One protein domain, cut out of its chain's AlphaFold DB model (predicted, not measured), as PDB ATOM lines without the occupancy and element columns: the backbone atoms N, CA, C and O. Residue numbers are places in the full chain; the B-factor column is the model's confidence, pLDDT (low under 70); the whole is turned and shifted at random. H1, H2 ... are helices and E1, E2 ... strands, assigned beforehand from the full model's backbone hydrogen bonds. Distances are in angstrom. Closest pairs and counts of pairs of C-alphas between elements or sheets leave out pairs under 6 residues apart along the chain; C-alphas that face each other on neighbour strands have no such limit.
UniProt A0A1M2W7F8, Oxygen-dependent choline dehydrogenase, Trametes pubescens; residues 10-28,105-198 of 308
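This is residues 10 to 28 and 105 to 198 of the 308 residues of the protein "Oxygen-dependent choline dehydrogenase" of Trametes pubescens (UniProt A0A1M2W7F8). With little regular structure, the strongly twisted antiparallel meander E1-E2-E3, each strand beside the last, has H2 at its E1 edge and H1 and H3 toward opposite ends. The 113 printed residues hold H1, E1, E2, E3, H2, H3, mixed in class. The whole is compact, radius of gyration of the C-alphas 15.3 A, spans 46 by 33 by 30 A.

Residues 10 to 28, from C-alpha 10 at (44.857, -6.966, 5.624), hold no named element. H1 is residues 110 to 113, E1 125 to 133, 24.9 A long, E2 139 to 147, E3 154 to 158, H2 168 to 178, H3 184 to 189, ending at C-alpha (58.841, -19.962, 36.209).

Hairpin E1-E2 has N 127 and O 145 2.9 A apart; hairpin E2-E3, N 146 and O 155, 2.8 A. H2 only grazes the sheet, C-alphas 128 and 175 closest at 5.1 A. Every O i to N i+4 pair in H3, and 5 of 7 in H2, is within hydrogen-bond range.

Residues 29 to 104 are cut out, a 40.0 A gap. The H1-E1 link is long. Residues 22 to 28 have pLDDT under 70.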
ATOM      1  N   VAL A  10      44.959  -7.925   4.517       86.31
ATOM      2  CA  VAL A  10      44.857  -6.966   5.624       86.31
ATOM      3  C   VAL A  10      46.130  -7.010   6.459       86.31
ATOM      4  O   VAL A  10      46.677  -8.078   6.718       86.31
ATOM      5  N   ASN A  11      46.637  -5.851   6.864       88.38
ATOM      6  CA  ASN A  11      47.851  -5.742   7.679       88.38
ATOM      7  C   ASN A  11      47.668  -4.886   8.937       88.38
ATOM      8  O   ASN A  11      48.548  -4.872   9.792       88.38
ATOM      9  N   ASP A  12      46.523  -4.214   9.064       89.00
ATOM     10  CA  ASP A  12      46.115  -3.511  10.270       89.00
ATOM     11  C   ASP A  12      45.087  -4.358  11.040       89.00
ATOM     12  O   ASP A  12      43.934  -4.465  10.602       89.00
ATOM     13  N   PRO A  13      45.472  -4.942  12.191       85.69
ATOM     14  CA  PRO A  13      44.562  -5.640  13.090       85.69
ATOM     15  C   PRO A  13      43.285  -4.879  13.436       85.69
ATOM     16  O   PRO A  13      42.248  -5.511  13.615       85.69
ATOM     17  N   SER A  14      43.325  -3.545  13.508       86.31
ATOM     18  CA  SER A  14      42.162  -2.744  13.902       86.31
ATOM     19  C   SER A  14      40.980  -2.869  12.929       86.31
ATOM     20  O   SER A  14      39.833  -2.644  13.312       86.31
ATOM     21  N   SER A  15      41.247  -3.293  11.688       85.50
ATOM     22  CA  SER A  15      40.235  -3.471  10.642       85.50
ATOM     23  C   SER A  15      39.429  -4.773  10.748       85.50
ATOM     24  O   SER A  15      38.360  -4.869  10.147       85.50
ATOM     25  N   PHE A  16      39.912  -5.774  11.495       83.19
ATOM     26  CA  PHE A  16      39.284  -7.105  11.568       83.19
ATOM     27  C   PHE A  16      39.265  -7.729  12.973       83.19
ATOM     28  O   PHE A  16      38.650  -8.777  13.175       83.19
ATOM     29  N   ALA A  17      39.937  -7.117  13.944       87.31
ATOM     30  CA  ALA A  17      40.079  -7.611  15.306       87.31
ATOM     31  C   ALA A  17      39.700  -6.529  16.324       87.31
ATOM     32  O   ALA A  17      39.755  -5.330  16.058       87.31
ATOM     33  N   THR A  18      39.339  -6.952  17.532       86.88
ATOM     34  CA  THR A  18      39.000  -6.035  18.628       86.88
ATOM     35  C   THR A  18      40.226  -5.746  19.478       86.88
ATOM     36  O   THR A  18      41.008  -6.661  19.725       86.88
ATOM     37  N   LEU A  19      40.385  -4.518  19.977       88.06
ATOM     38  CA  LEU A  19      41.460  -4.193  20.920       88.06
ATOM     39  C   LEU A  19      41.396  -5.134  22.134       88.06
ATOM     40  O   LEU A  19      40.353  -5.276  22.772       88.06
ATOM     41  N   TYR A  20      42.507  -5.794  22.441       83.56
ATOM     42  CA  TYR A  20      42.604  -6.726  23.552       83.56
ATOM     43  C   TYR A  20      42.901  -5.967  24.844       83.56
ATOM     44  O   TYR A  20      43.899  -5.252  24.948       83.56
ATOM     45  N   ASN A  21      42.041  -6.157  25.843       75.88
ATOM     46  CA  ASN A  21      42.216  -5.621  27.184       75.88
ATOM     47  C   ASN A  21      42.435  -6.777  28.170       75.88
ATOM     48  O   ASN A  21      41.519  -7.561  28.426       75.88
ATOM     49  N   ALA A  22      43.643  -6.871  28.730       65.81
ATOM     50  CA  ALA A  22      44.026  -7.934  29.661       65.81
ATOM     51  C   ALA A  22      43.150  -7.964  30.928       65.81
ATOM     52  O   ALA A  22      42.881  -9.037  31.460       65.81
ATOM     53  N   SER A  23      42.633  -6.808  31.360       51.31
ATOM     54  CA  SER A  23      41.765  -6.675  32.538       51.31
ATOM     55  C   SER A  23      40.384  -7.315  32.357       51.31
ATOM     56  O   SER A  23      39.662  -7.494  33.332       51.31
ATOM     57  N   ALA A  24      40.005  -7.644  31.117       45.88
ATOM     58  CA  ALA A  24      38.739  -8.285  30.770       45.88
ATOM     59  C   ALA A  24      38.895  -9.773  30.399       45.88
ATOM     60  O   ALA A  24      37.893 -10.445  30.164       45.88
ATOM     61  N   SER A  25      40.124 -10.303  30.324       43.84
ATOM     62  CA  SER A  25      40.355 -11.695  29.934       43.84
ATOM     63  C   SER A  25      40.518 -12.589  31.159       43.84
ATOM     64  O   SER A  25      41.545 -12.552  31.835       43.84
ATOM     65  N   SER A  26      39.514 -13.423  31.410       40.91
ATOM     66  CA  SER A  26      39.552 -14.537  32.352       40.91
ATOM     67  C   SER A  26      40.520 -15.623  31.866       40.91
ATOM     68  O   SER A  26      40.106 -16.652  31.340       40.91
ATOM     69  N   LEU A  27      41.826 -15.399  32.023       42.00
ATOM     70  CA  LEU A  27      42.820 -16.471  31.941       42.00
ATOM     71  C   LEU A  27      42.763 -17.244  33.257       42.00
ATOM     72  O   LEU A  27      43.132 -16.721  34.306       42.00
ATOM     73  N   VAL A  28      42.225 -18.460  33.204       47.47
ATOM     74  CA  VAL A  28      42.021 -19.294  34.393       47.47
ATOM     75  C   VAL A  28      43.197 -20.254  34.548       47.47
ATOM     76  O   VAL A  28      43.454 -21.059  33.659       47.47
ATOM     77  N   THR A 105      50.847 -19.139  -3.312       83.81
ATOM     78  CA  THR A 105      50.468 -18.963  -4.726       83.81
ATOM     79  C   THR A 105      49.567 -20.086  -5.241       83.81
ATOM     80  O   THR A 105      48.740 -19.839  -6.110       83.81
ATOM     81  N   ALA A 106      49.703 -21.302  -4.700       85.31
ATOM     82  CA  ALA A 106      48.891 -22.453  -5.083       85.31
ATOM     83  C   ALA A 106      47.464 -22.403  -4.506       85.31
ATOM     84  O   ALA A 106      46.513 -22.750  -5.199       85.31
ATOM     85  N   TYR A 107      47.303 -21.967  -3.252       86.88
ATOM     86  CA  TYR A 107      46.010 -22.001  -2.555       86.88
ATOM     87  C   TYR A 107      45.315 -20.646  -2.419       86.88
ATOM     88  O   TYR A 107      44.093 -20.606  -2.306       86.88
ATOM     89  N   LEU A 108      46.061 -19.542  -2.413       88.75
ATOM     90  CA  LEU A 108      45.528 -18.180  -2.329       88.75
ATOM     91  C   LEU A 108      45.553 -17.526  -3.714       88.75
ATOM     92  O   LEU A 108      46.163 -16.472  -3.907       88.75
ATOM     93  N   THR A 109      44.905 -18.173  -4.688       88.31
ATOM     94  CA  THR A 109      44.726 -17.597  -6.029       88.31
ATOM     95  C   THR A 109      43.921 -16.291  -5.946       88.31
ATOM     96  O   THR A 109      43.218 -16.068  -4.951       88.31
ATOM     97  N   PRO A 110      43.980 -15.413  -6.966       89.31
ATOM     98  CA  PRO A 110      43.186 -14.184  -6.984       89.31
ATOM     99  C   PRO A 110      41.693 -14.419  -6.699       89.31
ATOM    100  O   PRO A 110      41.104 -13.708  -5.889       89.31
ATOM    101  N   GLU A 111      41.110 -15.476  -7.267       90.62
ATOM    102  CA  GLU A 111      39.700 -15.842  -7.091       90.62
ATOM    103  C   GLU A 111      39.396 -16.342  -5.670       90.62
ATOM    104  O   GLU A 111      38.291 -16.161  -5.158       90.62
ATOM    105  N   VAL A 112      40.361 -16.990  -5.007       90.44
ATOM    106  CA  VAL A 112      40.219 -17.414  -3.606       90.44
ATOM    107  C   VAL A 112      40.299 -16.212  -2.671       90.44
ATOM    108  O   VAL A 112      39.497 -16.120  -1.743       90.44
ATOM    109  N   LEU A 113      41.229 -15.287  -2.923       89.25
ATOM    110  CA  LEU A 113      41.391 -14.055  -2.145       89.25
ATOM    111  C   LEU A 113      40.171 -13.126  -2.244       89.25
ATOM    112  O   LEU A 113      39.918 -12.351  -1.328       89.25
ATOM    113  N   GLU A 114      39.393 -13.234  -3.319       89.06
ATOM    114  CA  GLU A 114      38.146 -12.488  -3.526       89.06
ATOM    115  C   GLU A 114      36.967 -12.956  -2.673       89.06
ATOM    116  O   GLU A 114      35.948 -12.266  -2.582       89.06
ATOM    117  N   ARG A 115      37.073 -14.129  -2.043       88.94
ATOM    118  CA  ARG A 115      35.958 -14.721  -1.307       88.94
ATOM    119  C   ARG A 115      35.613 -13.881  -0.069       88.94
ATOM    120  O   ARG A 115      36.469 -13.695   0.794       88.94
ATOM    121  N   PRO A 116      34.344 -13.467   0.108       85.44
ATOM    122  CA  PRO A 116      33.947 -12.589   1.214       85.44
ATOM    123  C   PRO A 116      34.032 -13.259   2.594       85.44
ATOM    124  O   PRO A 116      33.984 -12.581   3.615       85.44
ATOM    125  N   ASN A 117      34.143 -14.588   2.642       85.31
ATOM    126  CA  ASN A 117      34.278 -15.376   3.864       85.31
ATOM    127  C   ASN A 117      35.735 -15.753   4.197       85.31
ATOM    128  O   ASN A 117      35.948 -16.603   5.062       85.31
ATOM    129  N   LEU A 118      36.721 -15.166   3.510       88.69
ATOM    130  CA  LEU A 118      38.142 -15.366   3.773       88.69
ATOM    131  C   LEU A 118      38.798 -14.034   4.139       88.69
ATOM    132  O   LEU A 118      38.658 -13.035   3.441       88.69
ATOM    133  N   THR A 119      39.573 -14.036   5.219       88.00
ATOM    134  CA  THR A 119      40.441 -12.916   5.586       88.00
ATOM    135  C   THR A 119      41.866 -13.428   5.692       88.00
ATOM    136  O   THR A 119      42.133 -14.367   6.442       88.00
ATOM    137  N   VAL A 120      42.785 -12.814   4.947       92.56
ATOM    138  CA  VAL A 120      44.213 -13.136   5.004       92.56
ATOM    139  C   VAL A 120      44.949 -11.963   5.635       92.56
ATOM    140  O   VAL A 120      45.145 -10.923   5.003       92.56
ATOM    141  N   ALA A 121      45.341 -12.136   6.897       90.75
ATOM    142  CA  ALA A 121      46.119 -11.151   7.632       90.75
ATOM    143  C   ALA A 121      47.625 -11.398   7.454       90.75
ATOM    144  O   ALA A 121      48.114 -12.495   7.718       90.75
ATOM    145  N   ILE A 122      48.362 -10.378   7.018       93.50
ATOM    146  CA  ILE A 122      49.821 -10.402   6.842       93.50
ATOM    147  C   ILE A 122      50.481  -9.351   7.727       93.50
ATOM    148  O   ILE A 122      49.839  -8.386   8.125       93.50
ATOM    149  N   SER A 123      51.773  -9.510   8.027       92.94
ATOM    150  CA  SER A 123      52.497  -8.601   8.939       92.94
ATOM    151  C   SER A 123      51.842  -8.476  10.323       92.94
ATOM    152  O   SER A 123      52.008  -7.479  11.019       92.94
ATOM    153  N   VAL A 124      51.108  -9.514  10.724       91.62
ATOM    154  CA  VAL A 124      50.430  -9.635  12.010       91.62
ATOM    155  C   VAL A 124      50.920 -10.919  12.662       91.62
ATOM    156  O   VAL A 124      50.860 -11.993  12.065       91.62
ATOM    157  N   THR A 125      51.422 -10.810  13.884       95.25
ATOM    158  CA  THR A 125      51.966 -11.935  14.645       95.25
ATOM    159  C   THR A 125      50.919 -12.429  15.631       95.25
ATOM    160  O   THR A 125      50.392 -11.644  16.415       95.25
ATOM    161  N   THR A 126      50.620 -13.729  15.606       95.50
ATOM    162  CA  THR A 126      49.832 -14.375  16.665       95.50
ATOM    163  C   THR A 126      50.730 -14.604  17.873       95.50
ATOM    164  O   THR A 126      51.792 -15.205  17.739       95.50
ATOM    165  N   GLU A 127      50.317 -14.128  19.045       94.06
ATOM    166  CA  GLU A 127      51.132 -14.191  20.265       94.06
ATOM    167  C   GLU A 127      50.695 -15.311  21.210       94.06
ATOM    168  O   GLU A 127      51.537 -15.973  21.810       94.06
ATOM    169  N   LYS A 128      49.381 -15.532  21.339       93.00
ATOM    170  CA  LYS A 128      48.803 -16.622  22.136       93.00
ATOM    171  C   LYS A 128      47.391 -16.975  21.673       93.00
ATOM    172  O   LYS A 128      46.682 -16.148  21.100       93.00
ATOM    173  N   VAL A 129      46.975 -18.196  21.969       96.00
ATOM    174  CA  VAL A 129      45.594 -18.674  21.915       96.00
ATOM    175  C   VAL A 129      44.860 -18.206  23.171       96.00
ATOM    176  O   VAL A 129      45.422 -18.157  24.265       96.00
ATOM    177  N   LEU A 130      43.594 -17.835  23.005       90.81
ATOM    178  CA  LEU A 130      42.707 -17.435  24.091       90.81
ATOM    179  C   LEU A 130      41.806 -18.613  24.467       90.81
ATOM    180  O   LEU A 130      41.214 -19.239  23.585       90.81
ATOM    181  N   PHE A 131      41.681 -18.880  25.766       90.44
ATOM    182  CA  PHE A 131      40.891 -19.986  26.303       90.44
ATOM    183  C   PHE A 131      39.780 -19.491  27.237       90.44
ATOM    184  O   PHE A 131      39.977 -18.547  27.997       90.44
ATOM    185  N   GLU A 132      38.632 -20.164  27.196       86.81
ATOM    186  CA  GLU A 132      37.539 -20.057  28.172       86.81
ATOM    187  C   GLU A 132      37.244 -21.447  28.755       86.81
ATOM    188  O   GLU A 132      37.627 -22.460  28.166       86.81
ATOM    189  N   ARG A 133      36.555 -21.525  29.900       81.56
ATOM    190  CA  ARG A 133      36.087 -22.811  30.440       81.56
ATOM    191  C   ARG A 133      34.712 -23.162  29.896       81.56
ATOM    192  O   ARG A 133      33.819 -22.318  29.860       81.56
ATOM    193  N   THR A 134      34.535 -24.420  29.516       86.69
ATOM    194  CA  THR A 134      33.199 -24.972  29.291       86.69
ATOM    195  C   THR A 134      32.476 -25.171  30.633       86.69
ATOM    196  O   THR A 134      33.132 -25.168  31.681       86.69
ATOM    197  N   PRO A 135      31.143 -25.358  30.646       86.50
ATOM    198  CA  PRO A 135      30.406 -25.711  31.863       86.50
ATOM    199  C   PRO A 135      30.963 -26.951  32.585       86.50
ATOM    200  O   PRO A 135      30.868 -27.055  33.802       86.50
ATOM    201  N   GLU A 136      31.597 -27.857  31.843       86.62
ATOM    202  CA  GLU A 136      32.248 -29.075  32.337       86.62
ATOM    203  C   GLU A 136      33.666 -28.822  32.881       86.62
ATOM    204  O   GLU A 136      34.376 -29.757  33.239       86.62
ATOM    205  N   GLY A 137      34.114 -27.566  32.913       82.38
ATOM    206  CA  GLY A 137      35.418 -27.167  33.435       82.38
ATOM    207  C   GLY A 137      36.585 -27.372  32.471       82.38
ATOM    208  O   GLY A 137      37.711 -27.020  32.824       82.38
ATOM    209  N   THR A 138      36.353 -27.879  31.256       86.31
ATOM    210  CA  THR A 138      37.424 -28.114  30.273       86.31
ATOM    211  C   THR A 138      37.834 -26.823  29.554       86.31
ATOM    212  O   THR A 138      36.976 -25.974  29.291       86.31
ATOM    213  N   PRO A 139      39.127 -26.627  29.233       89.44
ATOM    214  CA  PRO A 139      39.566 -25.464  28.472       89.44
ATOM    215  C   PRO A 139      39.102 -25.563  27.014       89.44
ATOM    216  O   PRO A 139      39.299 -26.577  26.354       89.44
ATOM    217  N   LYS A 140      38.527 -24.484  26.482       89.81
ATOM    218  CA  LYS A 140      38.104 -24.350  25.085       89.81
ATOM    219  C   LYS A 140      38.821 -23.172  24.444       89.81
ATOM    220  O   LYS A 140      38.733 -22.056  24.949       89.81
ATOM    221  N   ALA A 141      39.493 -23.403  23.317       91.81
ATOM    222  CA  ALA A 141      40.050 -22.319  22.514       91.81
ATOM    223  C   ALA A 141      38.908 -21.479  21.921       91.81
ATOM    224  O   ALA A 141      38.013 -22.009  21.262       91.81
ATOM    225  N   VAL A 142      38.933 -20.171  22.164       90.31
ATOM    226  CA  VAL A 142      37.880 -19.230  21.741       90.31
ATOM    227  C   VAL A 142      38.388 -18.128  20.826       90.31
ATOM    228  O   VAL A 142      37.614 -17.268  20.407       90.31
ATOM    229  N   GLY A 143      39.679 -18.125  20.512       89.12
ATOM    230  CA  GLY A 143      40.280 -17.103  19.675       89.12
ATOM    231  C   GLY A 143      41.790 -17.030  19.806       89.12
ATOM    232  O   GLY A 143      42.426 -17.901  20.398       89.12
ATOM    233  N   VAL A 144      42.351 -15.956  19.268       93.44
ATOM    234  CA  VAL A 144      43.785 -15.661  19.314       93.44
ATOM    235  C   VAL A 144      44.019 -14.194  19.650       93.44
ATOM    236  O   VAL A 144      43.243 -13.327  19.246       93.44
ATOM    237  N   GLN A 145      45.102 -13.925  20.375       92.81
ATOM    238  CA  GLN A 145      45.680 -12.596  20.523       92.81
ATOM    239  C   GLN A 145      46.747 -12.385  19.453       92.81
ATOM    240  O   GLN A 145      47.573 -13.266  19.201       92.81
ATOM    241  N   LEU A 146      46.769 -11.191  18.875       92.25
ATOM    242  CA  LEU A 146      47.689 -10.813  17.814       92.25
ATOM    243  C   LEU A 146      48.170  -9.362  17.933       92.25
ATOM    244  O   LEU A 146      47.566  -8.541  18.628       92.25
ATOM    245  N   SER A 147      49.272  -9.053  17.253       92.31
ATOM    246  CA  SER A 147      49.888  -7.724  17.219       92.31
ATOM    247  C   SER A 147      50.549  -7.444  15.864       92.31
ATOM    248  O   SER A 147      51.057  -8.349  15.204       92.31
ATOM    249  N   ALA A 148      50.540  -6.179  15.432       92.12
ATOM    250  CA  ALA A 148      51.275  -5.731  14.238       92.12
ATOM    251  C   ALA A 148      52.727  -5.325  14.553       92.12
ATOM    252  O   ALA A 148      53.560  -5.193  13.659       92.12
ATOM    253  N   SER A 149      53.049  -5.107  15.830       93.56
ATOM    254  CA  SER A 149      54.391  -4.754  16.282       93.56
ATOM    255  C   SER A 149      54.612  -5.186  17.729       93.56
ATOM    256  O   SER A 149      53.667  -5.356  18.503       93.56
ATOM    257  N   ARG A 150      55.885  -5.330  18.113       89.56
ATOM    258  CA  ARG A 150      56.284  -5.781  19.454       89.56
ATOM    259  C   ARG A 150      55.745  -4.881  20.570       89.56
ATOM    260  O   ARG A 150      55.294  -5.392  21.590       89.56
ATOM    261  N   GLU A 151      55.755  -3.569  20.371       91.75
ATOM    262  CA  GLU A 151      55.353  -2.560  21.369       91.75
ATOM    263  C   GLU A 151      53.939  -2.005  21.124       91.75
ATOM    264  O   GLU A 151      53.448  -1.185  21.894       91.75
ATOM    265  N   GLY A 152      53.270  -2.443  20.054       89.75
ATOM    266  CA  GLY A 152      51.967  -1.925  19.653       89.75
ATOM    267  C   GLY A 152      50.792  -2.448  20.485       89.75
ATOM    268  O   GLY A 152      50.942  -3.338  21.327       89.75
ATOM    269  N   PRO A 153      49.579  -1.938  20.227       91.50
ATOM    270  CA  PRO A 153      48.376  -2.484  20.832       91.50
ATOM    271  C   PRO A 153      48.200  -3.963  20.480       91.50
ATOM    272  O   PRO A 153      48.553  -4.423  19.389       91.50
ATOM    273  N   ARG A 154      47.642  -4.712  21.429       92.12
ATOM    274  CA  ARG A 154      47.232  -6.098  21.217       92.12
ATOM    275  C   ARG A 154      45.786  -6.125  20.776       92.12
ATOM    276  O   ARG A 154      44.981  -5.336  21.260       92.12
ATOM    277  N   PHE A 155      45.456  -7.052  19.895       89.62
ATOM    278  CA  PHE A 155      44.095  -7.277  19.434       89.62
ATOM    279  C   PHE A 155      43.726  -8.743  19.611       89.62
ATOM    280  O   PHE A 155      44.594  -9.600  19.762       89.62
ATOM    281  N   ALA A 156      42.431  -9.024  19.598       88.88
ATOM    282  CA  ALA A 156      41.873 -10.356  19.709       88.88
ATOM    283  C   ALA A 156      40.889 -10.626  18.572       88.88
ATOM    284  O   ALA A 156      40.067  -9.774  18.228       88.88
ATOM    285  N   VAL A 157      40.954 -11.840  18.031       87.19
ATOM    286  CA  VAL A 157      39.965 -12.390  17.099       87.19
ATOM    287  C   VAL A 157      39.326 -13.596  17.765       87.19
ATOM    288  O   VAL A 157      40.038 -14.491  18.221       87.19
ATOM    289  N   ARG A 158      37.992 -13.624  17.827       86.06
ATOM    290  CA  ARG A 158      37.246 -14.772  18.357       86.06
ATOM    291  C   ARG A 158      36.997 -15.812  17.268       86.06
ATOM    292  O   ARG A 158      36.698 -15.468  16.129       86.06
ATOM    293  N   ALA A 159      37.064 -17.079  17.650       83.12
ATOM    294  CA  ALA A 159      36.723 -18.218  16.813       83.12
ATOM    295  C   ALA A 159      35.387 -18.817  17.267       83.12
ATOM    296  O   ALA A 159      35.207 -19.144  18.440       83.12
ATOM    297  N   SER A 160      34.440 -18.971  16.339       82.62
ATOM    298  CA  SER A 160      33.130 -19.577  16.624       82.62
ATOM    299  C   SER A 160      33.148 -21.106  16.576       82.62
ATOM    300  O   SER A 160      32.295 -21.744  17.192       82.62
ATOM    301  N   ARG A 161      34.105 -21.692  15.846       87.00
ATOM    302  CA  ARG A 161      34.234 -23.142  15.657       87.00
ATOM    303  C   ARG A 161      35.570 -23.655  16.168       87.00
ATOM    304  O   ARG A 161      35.602 -24.337  17.185       87.00
ATOM    305  N   GLU A 162      36.652 -23.308  15.479       90.69
ATOM    306  CA  GLU A 162      37.958 -23.935  15.680       90.69
ATOM    307  C   GLU A 162      39.092 -22.915  15.582       90.69
ATOM    308  O   GLU A 162      38.987 -21.905  14.881       90.69
ATOM    309  N   VAL A 163      40.192 -23.214  16.274       91.44
ATOM    310  CA  VAL A 163      41.487 -22.546  16.126       91.44
ATOM    311  C   VAL A 163      42.483 -23.611  15.686       91.44
ATOM    312  O   VAL A 163      42.691 -24.588  16.403       91.44
ATOM    313  N   ILE A 164      43.095 -23.429  14.516       95.38
ATOM    314  CA  ILE A 164      44.059 -24.378  13.945       95.38
ATOM    315  C   ILE A 164      45.456 -23.760  14.022       95.38
ATOM    316  O   ILE A 164      45.683 -22.658  13.524       95.38
ATOM    317  N   MET A 165      46.394 -24.464  14.657       93.88
ATOM    318  CA  MET A 165      47.769 -23.996  14.837       93.88
ATOM    319  C   MET A 165      48.661 -24.448  13.678       93.88
ATOM    320  O   MET A 165      48.916 -25.638  13.518       93.88
ATOM    321  N   CYS A 166      49.183 -23.486  12.915       96.12
ATOM    322  CA  CYS A 166      50.038 -23.735  11.747       96.12
ATOM    323  C   CYS A 166      51.335 -22.900  11.768       96.12
ATOM    324  O   CYS A 166      51.864 -22.544  10.718       96.12
ATOM    325  N   ALA A 167      51.863 -22.563  12.950       95.19
ATOM    326  CA  ALA A 167      53.022 -21.672  13.111       95.19
ATOM    327  C   ALA A 167      54.395 -22.376  12.961       95.19
ATOM    328  O   ALA A 167      55.430 -21.843  13.364       95.19
ATOM    329  N   GLY A 168      54.417 -23.587  12.394       94.75
ATOM    330  CA  GLY A 168      55.628 -24.389  12.197       94.75
ATOM    331  C   GLY A 168      56.202 -24.980  13.490       94.75
ATOM    332  O   GLY A 168      55.692 -24.735  14.583       94.75
ATOM    333  N   VAL A 169      57.274 -25.768  13.361       94.94
ATOM    334  CA  VAL A 169      57.877 -26.534  14.472       94.94
ATOM    335  C   VAL A 169      58.487 -25.653  15.570       94.94
ATOM    336  O   VAL A 169      58.578 -26.084  16.710       94.94
ATOM    337  N   VAL A 170      58.858 -24.408  15.249       95.12
ATOM    338  CA  VAL A 170      59.414 -23.447  16.220       95.12
ATOM    339  C   VAL A 170      58.325 -22.545  16.806       95.12
ATOM    340  O   VAL A 170      58.239 -22.393  18.021       95.12
ATOM    341  N   GLY A 171      57.465 -21.964  15.963       96.31
ATOM    342  CA  GLY A 171      56.455 -21.005  16.417       96.31
ATOM    343  C   GLY A 171      55.293 -21.655  17.166       96.31
ATOM    344  O   GLY A 171      54.829 -21.111  18.163       96.31
ATOM    345  N   SER A 172      54.838 -22.838  16.741       97.56
ATOM    346  CA  SER A 172      53.695 -23.516  17.373       97.56
ATOM    347  C   SER A 172      53.927 -23.845  18.854       97.56
ATOM    348  O   SER A 172      53.074 -23.467  19.659       97.56
ATOM    349  N   PRO A 173      55.042 -24.491  19.269       97.44
ATOM    350  CA  PRO A 173      55.276 -24.746  20.689       97.44
ATOM    351  C   PRO A 173      55.463 -23.457  21.493       97.44
ATOM    352  O   PRO A 173      54.973 -23.385  22.616       97.44
ATOM    353  N   GLN A 174      56.086 -22.419  20.921       97.00
ATOM    354  CA  GLN A 174      56.209 -21.119  21.585       97.00
ATOM    355  C   GLN A 174      54.834 -20.499  21.865       97.00
ATOM    356  O   GLN A 174      54.561 -20.095  22.993       97.00
ATOM    357  N   ILE A 175      53.957 -20.441  20.858       97.56
ATOM    358  CA  ILE A 175      52.608 -19.888  21.011       97.56
ATOM    359  C   ILE A 175      51.820 -20.710  22.031       97.56
ATOM    360  O   ILE A 175      51.188 -20.125  22.905       97.56
ATOM    361  N   LEU A 176      51.877 -22.046  21.978       97.62
ATOM    362  CA  LEU A 176      51.209 -22.910  22.958       97.62
ATOM    363  C   LEU A 176      51.676 -22.618  24.389       97.62
ATOM    364  O   LEU A 176      50.836 -22.379  25.256       97.62
ATOM    365  N   GLN A 177      52.989 -22.535  24.617       97.06
ATOM    366  CA  GLN A 177      53.545 -22.217  25.933       97.06
ATOM    367  C   GLN A 177      53.110 -20.822  26.409       97.06
ATOM    368  O   GLN A 177      52.621 -20.692  27.527       97.06
ATOM    369  N   LEU A 178      53.165 -19.795  25.550       96.25
ATOM    370  CA  LEU A 178      52.647 -18.446  25.850       96.25
ATOM    371  C   LEU A 178      51.132 -18.416  26.117       96.25
ATOM    372  O   LEU A 178      50.623 -17.475  26.729       96.25
ATOM    373  N   SER A 179      50.411 -19.441  25.664       96.06
ATOM    374  CA  SER A 179      48.978 -19.629  25.898       96.06
ATOM    375  C   SER A 179      48.668 -20.450  27.152       96.06
ATOM    376  O   SER A 179      47.497 -20.707  27.417       96.06
ATOM    377  N   GLY A 180      49.685 -20.891  27.900       95.12
ATOM    378  CA  GLY A 180      49.516 -21.733  29.084       95.12
ATOM    379  C   GLY A 180      49.436 -23.237  28.805       95.12
ATOM    380  O   GLY A 180      49.047 -23.991  29.693       95.12
ATOM    381  N   VAL A 181      49.777 -23.692  27.594       96.44
ATOM    382  CA  VAL A 181      49.799 -25.114  27.211       96.44
ATOM    383  C   VAL A 181      51.244 -25.565  27.016       96.44
ATOM    384  O   VAL A 181      51.880 -25.237  26.016       96.44
ATOM    385  N   GLY A 182      51.779 -26.324  27.968       96.44
ATOM    386  CA  GLY A 182      53.176 -26.754  27.943       96.44
ATOM    387  C   GLY A 182      53.663 -27.290  29.286       96.44
ATOM    388  O   GLY A 182      52.833 -27.576  30.145       96.44
ATOM    389  N   PRO A 183      54.984 -27.446  29.487       97.56
ATOM    390  CA  PRO A 183      55.533 -27.985  30.729       97.56
ATOM    391  C   PRO A 183      55.225 -27.065  31.920       97.56
ATOM    392  O   PRO A 183      55.782 -25.969  32.010       97.56
ATOM    393  N   SER A 184      54.371 -27.514  32.842       96.75
ATOM    394  CA  SER A 184      53.876 -26.728  33.987       96.75
ATOM    395  C   SER A 184      54.978 -25.971  34.737       96.75
ATOM    396  O   SER A 184      54.901 -24.752  34.868       96.75
ATOM    397  N   ALA A 185      56.054 -26.654  35.139       96.75
ATOM    398  CA  ALA A 185      57.169 -26.043  35.868       96.75
ATOM    399  C   ALA A 185      57.839 -24.880  35.105       96.75
ATOM    400  O   ALA A 185      58.180 -23.858  35.702       96.75
ATOM    401  N   HIS A 186      58.000 -25.014  33.783       97.06
ATOM    402  CA  HIS A 186      58.568 -23.958  32.944       97.06
ATOM    403  C   HIS A 186      57.613 -22.763  32.825       97.06
ATOM    404  O   HIS A 186      58.036 -21.614  32.942       97.06
ATOM    405  N   LEU A 187      56.314 -23.029  32.657       97.25
ATOM    406  CA  LEU A 187      55.283 -21.992  32.597       97.25
ATOM    407  C   LEU A 187      55.186 -21.209  33.913       97.25
ATOM    408  O   LEU A 187      55.167 -19.978  33.892       97.25
ATOM    409  N   THR A 188      55.210 -21.903  35.055       96.38
ATOM    410  CA  THR A 188      55.225 -21.283  36.387       96.38
ATOM    411  C   THR A 188      56.432 -20.365  36.567       96.38
ATOM    412  O   THR A 188      56.273 -19.250  37.057       96.38
ATOM    413  N   GLN A 189      57.626 -20.783  36.130       97.62
ATOM    414  CA  GLN A 189      58.841 -19.962  36.209       97.62
ATOM    415  C   GLN A 189      58.714 -18.644  35.428       97.62
ATOM    416  O   GLN A 189      59.266 -17.625  35.839       97.62
ATOM    417  N   LEU A 190      57.984 -18.659  34.311       96.75
ATOM    418  CA  LEU A 190      57.738 -17.488  33.468       96.75
ATOM    419  C   LEU A 190      56.515 -16.665  33.911       96.75
ATOM    420  O   LEU A 190      56.187 -15.672  33.262       96.75
ATOM    421  N   GLY A 191      55.830 -17.060  34.992       95.00
ATOM    422  CA  GLY A 191      54.611 -16.399  35.464       95.00
ATOM    423  C   GLY A 191      53.422 -16.554  34.510       95.00
ATOM    424  O   GLY A 191      52.523 -15.716  34.512       95.00
ATOM    425  N   ILE A 192      53.422 -17.599  33.677       94.75
ATOM    426  CA  ILE A 192      52.353 -17.867  32.714       94.75
ATOM    427  C   ILE A 192      51.281 -18.739  33.386       94.75
ATOM    428  O   ILE A 192      51.606 -19.826  33.872       94.75
ATOM    429  N   PRO A 193      50.003 -18.310  33.394       92.06
ATOM    430  CA  PRO A 193      48.883 -19.139  33.826       92.06
ATOM    431  C   PRO A 193      48.847 -20.484  33.099       92.06
ATOM    432  O   PRO A 193      48.826 -20.519  31.870       92.06
ATOM    433  N   ILE A 194      48.809 -21.584  33.850       93.88
ATOM    434  CA  ILE A 194      48.721 -22.926  33.269       93.88
ATOM    435  C   ILE A 194      47.268 -23.196  32.875       93.88
ATOM    436  O   ILE A 194      46.372 -23.182  33.717       93.88
ATOM    437  N   VAL A 195      47.059 -23.447  31.585       92.94
ATOM    438  CA  VAL A 195      45.800 -23.931  31.005       92.94
ATOM    439  C   VAL A 195      45.823 -25.454  30.906       92.94
ATOM    440  O   VAL A 195      44.813 -26.106  31.161       92.94
ATOM    441  N   HIS A 196      46.961 -26.028  30.506       92.00
ATOM    442  CA  HIS A 196      47.135 -27.474  30.411       92.00
ATOM    443  C   HIS A 196      48.613 -27.869  30.519       92.00
ATOM    444  O   HIS A 196      49.443 -27.399  29.737       92.00
ATOM    445  N   ASP A 197      48.928 -28.769  31.453       94.56
ATOM    446  CA  ASP A 197      50.268 -29.345  31.580       94.56
ATOM    447  C   ASP A 197      50.511 -30.384  30.479       94.56
ATOM    448  O   ASP A 197      49.972 -31.493  30.508       94.56
ATOM    449  N   LEU A 198      51.332 -30.012  29.498       95.75
ATOM    450  CA  LEU A 198      51.722 -30.873  28.386       95.75
ATOM    451  C   LEU A 198      53.250 -30.843  28.212       95.75
ATOM    452  O   LEU A 198      53.764 -30.073  27.396       95.75
TER     453      LEU A 198